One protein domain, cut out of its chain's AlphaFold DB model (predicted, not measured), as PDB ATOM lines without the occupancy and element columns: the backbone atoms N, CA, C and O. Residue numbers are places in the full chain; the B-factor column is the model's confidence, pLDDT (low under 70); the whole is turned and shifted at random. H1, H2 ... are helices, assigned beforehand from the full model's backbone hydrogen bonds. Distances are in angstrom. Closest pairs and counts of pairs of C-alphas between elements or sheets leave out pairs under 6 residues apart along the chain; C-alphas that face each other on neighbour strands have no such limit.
ATOM      1  N   ILE A   2     -41.264  12.617  32.599       35.88
ATOM      2  CA  ILE A   2     -39.909  12.073  32.317       35.88
ATOM      3  C   ILE A   2     -38.797  12.881  33.016       35.88
ATOM      4  O   ILE A   2     -37.892  12.293  33.597       35.88
ATOM      5  N   LYS A   3     -38.885  14.221  33.024       41.38
ATOM      6  CA  LYS A   3     -37.921  15.096  33.725       41.38
ATOM      7  C   LYS A   3     -37.896  14.843  35.236       41.38
ATOM      8  O   LYS A   3     -36.824  14.767  35.822       41.38
ATOM      9  N   ASP A   4     -39.067  14.626  35.829       51.81
ATOM     10  CA  ASP A   4     -39.210  14.342  37.261       51.81
ATOM     11  C   ASP A   4     -38.640  12.961  37.615       51.81
ATOM     12  O   ASP A   4     -37.960  12.811  38.624       51.81
ATOM     13  N   ALA A   5     -38.841  11.961  36.748       41.91
ATOM     14  CA  ALA A   5     -38.241  10.639  36.911       41.91
ATOM     15  C   ALA A   5     -36.706  10.683  36.805       41.91
ATOM     16  O   ALA A   5     -36.031  10.056  37.617       41.91
ATOM     17  N   VAL A   6     -36.152  11.464  35.865       52.19
ATOM     18  CA  VAL A   6     -34.702  11.712  35.771       52.19
ATOM     19  C   VAL A   6     -34.201  12.415  37.030       52.19
ATOM     20  O   VAL A   6     -33.243  11.939  37.627       52.19
ATOM     21  N   ALA A   7     -34.879  13.466  37.500       55.53
ATOM     22  CA  ALA A   7     -34.495  14.189  38.711       55.53
ATOM     23  C   ALA A   7     -34.487  13.283  39.956       55.53
ATOM     24  O   ALA A   7     -33.533  13.324  40.734       55.53
ATOM     25  N   VAL A   8     -35.493  12.418  40.122       57.88
ATOM     26  CA  VAL A   8     -35.557  11.430  41.214       57.88
ATOM     27  C   VAL A   8     -34.440  10.389  41.091       57.88
ATOM     28  O   VAL A   8     -33.788  10.074  42.090       57.88
ATOM     29  N   LEU A   9     -34.145   9.903  39.880       55.34
ATOM     30  CA  LEU A   9     -33.029   8.980  39.648       55.34
ATOM     31  C   LEU A   9     -31.684   9.640  39.997       55.34
ATOM     32  O   LEU A   9     -30.862   9.045  40.693       55.34
ATOM     33  N   THR A  10     -31.479  10.897  39.594       58.44
ATOM     34  CA  THR A  10     -30.267  11.662  39.917       58.44
ATOM     35  C   THR A  10     -30.164  11.963  41.418       58.44
ATOM     36  O   THR A  10     -29.066  11.961  41.972       58.44
ATOM     37  N   GLN A  11     -31.278  12.195  42.122       61.97
ATOM     38  CA  GLN A  11     -31.277  12.324  43.586       61.97
ATOM     39  C   GLN A  11     -30.842  11.025  44.278       61.97
ATOM     40  O   GLN A  11     -30.043  11.078  45.215       61.97
ATOM     41  N   LEU A  12     -31.344   9.870  43.827       60.56
ATOM     42  CA  LEU A  12     -31.008   8.565  44.403       60.56
ATOM     43  C   LEU A  12     -29.535   8.203  44.173       60.56
ATOM     44  O   LEU A  12     -28.852   7.848  45.134       60.56
ATOM     45  N   ILE A  13     -29.029   8.383  42.948       61.88
ATOM     46  CA  ILE A  13     -27.626   8.107  42.596       61.88
ATOM     47  C   ILE A  13     -26.677   8.984  43.426       61.88
ATOM     48  O   ILE A  13     -25.755   8.478  44.069       61.88
ATOM     49  N   ARG A  14     -26.954  10.291  43.520       60.66
ATOM     50  CA  ARG A  14     -26.116  11.215  44.303       60.66
ATOM     51  C   ARG A  14     -26.138  10.911  45.802       60.66
ATOM     52  O   ARG A  14     -25.115  11.059  46.466       60.66
ATOM     53  N   ARG A  15     -27.266  10.440  46.352       66.38
ATOM     54  CA  ARG A  15     -27.340   9.989  47.756       66.38
ATOM     55  C   ARG A  15     -26.473   8.755  48.010       66.38
ATOM     56  O   ARG A  15     -25.797   8.699  49.035       66.38
ATOM     57  N   THR A  16     -26.485   7.776  47.105       68.00
ATOM     58  CA  THR A  16     -25.661   6.566  47.241       68.00
ATOM     59  C   THR A  16     -24.172   6.857  47.082       68.00
ATOM     60  O   THR A  16     -23.376   6.345  47.864       68.00
ATOM     61  N   GLU A  17     -23.790   7.735  46.153       70.38
ATOM     62  CA  GLU A  17     -22.392   8.147  45.968       70.38
ATOM     63  C   GLU A  17     -21.871   8.960  47.153       70.38
ATOM     64  O   GLU A  17     -20.775   8.702  47.645       70.38
ATOM     65  N   ALA A  18     -22.679   9.883  47.686       75.81
ATOM     66  CA  ALA A  18     -22.315  10.638  48.882       75.81
ATOM     67  C   ALA A  18     -22.031   9.720  50.084       75.81
ATOM     68  O   ALA A  18     -21.154  10.012  50.896       75.81
ATOM     69  N   ARG A  19     -22.729   8.579  50.180       80.06
ATOM     70  CA  ARG A  19     -22.519   7.600  51.255       80.06
ATOM     71  C   ARG A  19     -21.147   6.928  51.189       80.06
ATOM     72  O   ARG A  19     -20.607   6.610  52.244       80.06
ATOM     73  N   LEU A  20     -20.572   6.749  49.996       83.12
ATOM     74  CA  LEU A  20     -19.224   6.186  49.830       83.12
ATOM     75  C   LEU A  20     -18.139   7.085  50.436       83.12
ATOM     76  O   LEU A  20     -17.089   6.599  50.838       83.12
ATOM     77  N   TYR A  21     -18.410   8.387  50.523       85.50
ATOM     78  CA  TYR A  21     -17.491   9.390  51.058       85.50
ATOM     79  C   TYR A  21     -17.860   9.851  52.473       85.50
ATOM     80  O   TYR A  21     -17.355  10.871  52.943       85.50
ATOM     81  N   CYS A  22     -18.746   9.121  53.155       85.44
ATOM     82  CA  CYS A  22     -19.102   9.406  54.538       85.44
ATOM     83  C   CYS A  22     -17.962   8.963  55.468       85.44
ATOM     84  O   CYS A  22     -17.838   7.781  55.790       85.44
ATOM     85  N   SER A  23     -17.133   9.916  55.892       83.69
ATOM     86  CA  SER A  23     -16.036   9.712  56.841       83.69
ATOM     87  C   SER A  23     -16.143  10.663  58.032       83.69
ATOM     88  O   SER A  23     -16.755  11.732  57.959       83.69
ATOM     89  N   LYS A  24     -15.528  10.266  59.149       88.38
ATOM     90  CA  LYS A  24     -15.239  11.147  60.280       88.38
ATOM     91  C   LYS A  24     -13.736  11.118  60.510       88.38
ATOM     92  O   LYS A  24     -13.201  10.089  60.909       88.38
ATOM     93  N   ASP A  25     -13.094  12.250  60.275       87.81
ATOM     94  CA  ASP A  25     -11.641  12.370  60.311       87.81
ATOM     95  C   ASP A  25     -11.187  13.057  61.608       87.81
ATOM     96  O   ASP A  25     -11.836  13.991  62.090       87.81
ATOM     97  N   SER A  26     -10.087  12.581  62.201       94.19
ATOM     98  CA  SER A  26      -9.425  13.292  63.301       94.19
ATOM     99  C   SER A  26      -8.687  14.524  62.775       94.19
ATOM    100  O   SER A  26      -8.443  14.654  61.575       94.19
ATOM    101  N   LEU A  27      -8.290  15.434  63.668       95.31
ATOM    102  CA  LEU A  27      -7.513  16.607  63.264       95.31
ATOM    103  C   LEU A  27      -6.173  16.201  62.626       95.31
ATOM    104  O   LEU A  27      -5.733  16.818  61.662       95.31
ATOM    105  N   GLU A  28      -5.539  15.158  63.149       95.69
ATOM    106  CA  GLU A  28      -4.292  14.588  62.644       95.69
ATOM    107  C   GLU A  28      -4.492  14.012  61.242       95.69
ATOM    108  O   GLU A  28      -3.733  14.348  60.338       95.69
ATOM    109  N   ALA A  29      -5.557  13.229  61.035       91.81
ATOM    110  CA  ALA A  29      -5.895  12.688  59.722       91.81
ATOM    111  C   ALA A  29      -6.181  13.806  58.707       91.81
ATOM    112  O   ALA A  29      -5.687  13.755  57.581       91.81
ATOM    113  N   LEU A  30      -6.912  14.855  59.108       92.69
ATOM    114  CA  LEU A  30      -7.168  16.027  58.264       92.69
ATOM    115  C   LEU A  30      -5.877  16.758  57.886       92.69
ATOM    116  O   LEU A  30      -5.727  17.151  56.734       92.69
ATOM    117  N   LYS A  31      -4.934  16.915  58.824       94.94
ATOM    118  CA  LYS A  31      -3.621  17.512  58.542       94.94
ATOM    119  C   LYS A  31      -2.833  16.667  57.547       94.94
ATOM    120  O   LYS A  31      -2.385  17.207  56.546       94.94
ATOM    121  N   SER A  32      -2.739  15.355  57.768       93.62
ATOM    122  CA  SER A  32      -2.068  14.443  56.832       93.62
ATOM    123  C   SER A  32      -2.735  14.410  55.454       93.62
ATOM    124  O   SER A  32      -2.071  14.166  54.453       93.62
ATOM    125  N   SER A  33      -4.039  14.690  55.380       91.56
ATOM    126  CA  SER A  33      -4.767  14.760  54.108       91.56
ATOM    127  C   SER A  33      -4.322  15.928  53.226       91.56
ATOM    128  O   SER A  33      -4.525  15.872  52.017       91.56
ATOM    129  N   LEU A  34      -3.738  16.985  53.804       91.62
ATOM    130  CA  LEU A  34      -3.266  18.151  53.048       91.62
ATOM    131  C   LEU A  34      -2.058  17.827  52.161       91.62
ATOM    132  O   LEU A  34      -1.862  18.498  51.152       91.62
ATOM    133  N   ASP A  35      -1.294  16.790  52.510       95.00
ATOM    134  CA  ASP A  35      -0.128  16.335  51.745       95.00
ATOM    135  C   ASP A  35      -0.506  15.366  50.606       95.00
ATOM    136  O   ASP A  35       0.343  14.965  49.808       95.00
ATOM    137  N   LEU A  36      -1.780  14.970  50.513       90.75
ATOM    138  CA  LEU A  36      -2.280  14.076  49.471       90.75
ATOM    139  C   LEU A  36      -2.709  14.858  48.223       90.75
ATOM    140  O   LEU A  36      -3.208  15.977  48.287       90.75
ATOM    141  N   ASN A  37      -2.625  14.215  47.056       91.69
ATOM    142  CA  ASN A  37      -3.105  14.767  45.780       91.69
ATOM    143  C   ASN A  37      -4.637  14.657  45.592       91.69
ATOM    144  O   ASN A  37      -5.155  14.846  44.488       91.69
ATOM    145  N   HIS A  38      -5.368  14.316  46.650       88.56
ATOM    146  CA  HIS A  38      -6.810  14.112  46.635       88.56
ATOM    147  C   HIS A  38      -7.466  14.869  47.788       88.56
ATOM    148  O   HIS A  38      -6.969  14.872  48.910       88.56
ATOM    149  N   SER A  39      -8.620  15.486  47.524       90.38
ATOM    150  CA  SER A  39      -9.408  16.153  48.564       90.38
ATOM    151  C   SER A  39     -10.081  15.149  49.507       90.38
ATOM    152  O   SER A  39     -10.415  14.032  49.107       90.38
ATOM    153  N   ILE A  40     -10.367  15.578  50.738       91.88
ATOM    154  CA  ILE A  40     -11.130  14.782  51.712       91.88
ATOM    155  C   ILE A  40     -12.552  14.481  51.215       91.88
ATOM    156  O   ILE A  40     -13.132  15.255  50.447       91.88
ATOM    157  N   GLY A  41     -13.132  13.369  51.679       88.38
ATOM    158  CA  GLY A  41     -14.409  12.841  51.176       88.38
ATOM    159  C   GLY A  41     -15.547  13.867  51.167       88.38
ATOM    160  O   GLY A  41     -16.223  14.036  50.152       88.38
ATOM    161  N   SER A  42     -15.697  14.635  52.247       87.88
ATOM    162  CA  SER A  42     -16.730  15.676  52.351       87.88
ATOM    163  C   SER A  42     -16.594  16.780  51.294       87.88
ATOM    164  O   SER A  42     -17.604  17.244  50.765       87.88
ATOM    165  N   LEU A  43     -15.367  17.181  50.938       90.94
ATOM    166  CA  LEU A  43     -15.123  18.173  49.886       90.94
ATOM    167  C   LEU A  43     -15.360  17.588  48.495       90.94
ATOM    168  O   LEU A  43     -15.914  18.276  47.642       90.94
ATOM    169  N   ARG A  44     -15.003  16.318  48.274       90.00
ATOM    170  CA  ARG A  44     -15.257  15.623  47.000       90.00
ATOM    171  C   ARG A  44     -16.744  15.569  46.667       90.00
ATOM    172  O   ARG A  44     -17.107  15.713  45.508       90.00
ATOM    173  N   VAL A  45     -17.594  15.408  47.678       89.12
ATOM    174  CA  VAL A  45     -19.050  15.444  47.506       89.12
ATOM    175  C   VAL A  45     -19.542  16.883  47.385       89.12
ATOM    176  O   VAL A  45     -20.120  17.257  46.368       89.12
ATOM    177  N   ASN A  46     -19.298  17.715  48.399       91.38
ATOM    178  CA  ASN A  46     -19.945  19.023  48.481       91.38
ATOM    179  C   ASN A  46     -19.504  19.972  47.364       91.38
ATOM    180  O   ASN A  46     -20.349  20.663  46.801       91.38
ATOM    181  N   ASN A  47     -18.216  19.989  47.007       91.69
ATOM    182  CA  ASN A  47     -17.725  20.906  45.979       91.69
ATOM    183  C   ASN A  47     -18.215  20.499  44.588       91.69
ATOM    184  O   ASN A  47     -18.555  21.367  43.793       91.69
ATOM    185  N   VAL A  48     -18.288  19.200  44.285       90.19
ATOM    186  CA  VAL A  48     -18.821  18.735  42.996       90.19
ATOM    187  C   VAL A  48     -20.311  19.056  42.908       90.19
ATOM    188  O   VAL A  48     -20.744  19.692  41.951       90.19
ATOM    189  N   LEU A  49     -21.089  18.704  43.935       90.44
ATOM    190  CA  LEU A  49     -22.538  18.910  43.936       90.44
ATOM    191  C   LEU A  49     -22.938  20.390  43.931       90.44
ATOM    192  O   LEU A  49     -23.890  20.747  43.245       90.44
ATOM    193  N   ALA A  50     -22.204  21.261  44.630       93.25
ATOM    194  CA  ALA A  50     -22.459  22.703  44.609       93.25
ATOM    195  C   ALA A  50     -22.227  23.339  43.224       93.25
ATOM    196  O   ALA A  50     -22.799  24.387  42.927       93.25
ATOM    197  N   ASN A  51     -21.420  22.709  42.362       94.25
ATOM    198  CA  ASN A  51     -21.216  23.153  40.983       94.25
ATOM    199  C   ASN A  51     -22.296  22.644  40.010       94.25
ATOM    200  O   ASN A  51     -22.335  23.105  38.873       94.25
ATOM    201  N   MET A  52     -23.198  21.753  40.440       91.44
ATOM    202  CA  MET A  52     -24.267  21.198  39.601       91.44
ATOM    203  C   MET A  52     -25.602  21.945  39.806       91.44
ATOM    204  O   MET A  52     -26.228  21.789  40.860       91.44
ATOM    205  N   PRO A  53     -26.109  22.710  38.816       91.69
ATOM    206  CA  PRO A  53     -27.431  23.347  38.894       91.69
ATOM    207  C   PRO A  53     -28.560  22.384  39.244       91.69
ATOM    208  O   PRO A  53     -29.424  22.697  40.059       91.69
ATOM    209  N   GLU A  54     -28.512  21.194  38.661       88.19
ATOM    210  CA  GLU A  54     -29.522  20.153  38.788       88.19
ATOM    211  C   GLU A  54     -29.531  19.556  40.197       88.19
ATOM    212  O   GLU A  54     -30.479  18.876  40.586       88.19
ATOM    213  N   PHE A  55     -28.456  19.737  40.973       87.12
ATOM    214  CA  PHE A  55     -28.461  19.404  42.394       87.12
ATOM    215  C   PHE A  55     -29.262  20.443  43.180       87.12
ATOM    216  O   PHE A  55     -30.171  20.074  43.922       87.12
ATOM    217  N   ALA A  56     -28.973  21.729  42.976       92.00
ATOM    218  CA  ALA A  56     -29.682  22.808  43.653       92.00
ATOM    219  C   ALA A  56     -31.186  22.808  43.333       92.00
ATOM    220  O   ALA A  56     -31.992  22.985  44.242       92.00
ATOM    221  N   GLU A  57     -31.563  22.554  42.078       90.19
ATOM    222  CA  GLU A  57     -32.963  22.420  41.661       90.19
ATOM    223  C   GLU A  57     -33.634  21.224  42.345       90.19
ATOM    224  O   GLU A  57     -34.640  21.377  43.033       90.19
ATOM    225  N   ALA A  58     -33.034  20.036  42.234       85.69
ATOM    226  CA  ALA A  58     -33.608  18.805  42.767       85.69
ATOM    227  C   ALA A  58     -33.807  18.835  44.293       85.69
ATOM    228  O   ALA A  58     -34.747  18.231  44.808       85.69
ATOM    229  N   PHE A  59     -32.918  19.515  45.019       85.62
ATOM    230  CA  PHE A  59     -32.977  19.639  46.476       85.62
ATOM    231  C   PHE A  59     -33.532  20.987  46.949       85.62
ATOM    232  O   PHE A  59     -33.528  21.247  48.150       85.62
ATOM    233  N   HIS A  60     -34.032  21.821  46.031       91.19
ATOM    234  CA  HIS A  60     -34.600  23.140  46.320       91.19
ATOM    235  C   HIS A  60     -33.676  24.017  47.188       91.19
ATOM    236  O   HIS A  60     -34.114  24.690  48.122       91.19
TER     237      HIS A  60
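AT A GLANCE: This is residues 2 to 60 of the 76 residues of the protein "Peptidase_M13 domain-containing protein" of Ancylostoma ceylanicum (UniProt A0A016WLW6). One long helix, H1, makes one side of a thin, open loop of chain; beyond its last residue the chain runs on to a small helix, H2, alone at the far end, then folds back with H3 and H4. H3 returns near the later part of H1, running the opposite way, and H4 crosses over the earlier part of H1. The printed part has 59 residues with four named helices, H1 H2 H3 H4 in chain order, and no named strand; the class is all helix. The whole is loose, with a radius of gyration of the C-alphas of 14.3 A, and a rod in outline, spanning 46 by 19 by 18 A.

IN THESE COORDINATES: H1, residues 2 to 20, is 27.7 A long from first to last C-alpha and begins with C-alpha 2 at (-39.909, 12.073, 32.317). H2 is residues 27 to 33, with C-alpha 27 at (-7.513, 16.607, 63.264). H3, residues 41 to 50, is 14.3 A long. H4, residues 53 to 58, ends with C-alpha 58 at (-33.608, 18.805, 42.767).

HOW THE PARTS SIT: H1 touches H4 with residues 7 to 11 alone; their closest C-alphas, those of Ala 7 and Ala 58, are 6.2 A apart, and their lines are about perpendicular at 80 degrees. H1 and H3 are close but not clearly touching, with the C-alphas of Ala 18 and Val 45 closest at 6.0 A; they run opposite ways at a shallow tilt of 21 degrees. H3 and H4 are also close but not clearly touching, about perpendicular at 87 degrees, with the C-alphas of Leu 49 and Phe 55 closest at 6.1 A. H2 is apart from H1, H3 and H4. Every O i to N i+4 pair is within hydrogen-bond range in H2 and H4; in H1 it is 14 of 15 and in H3 5 of 6.

THE WHOLE: The two C-alphas farthest apart, those of Ile 2 and Glu 28, are 46.8 A apart. The printed part has no cut. The link from H3 to H4 is tight, and those from H1 to H2 and from H2 to H3 are short. The mean pLDDT of the printed part is 80.7; residues 2 to 16, within H1, are under 70.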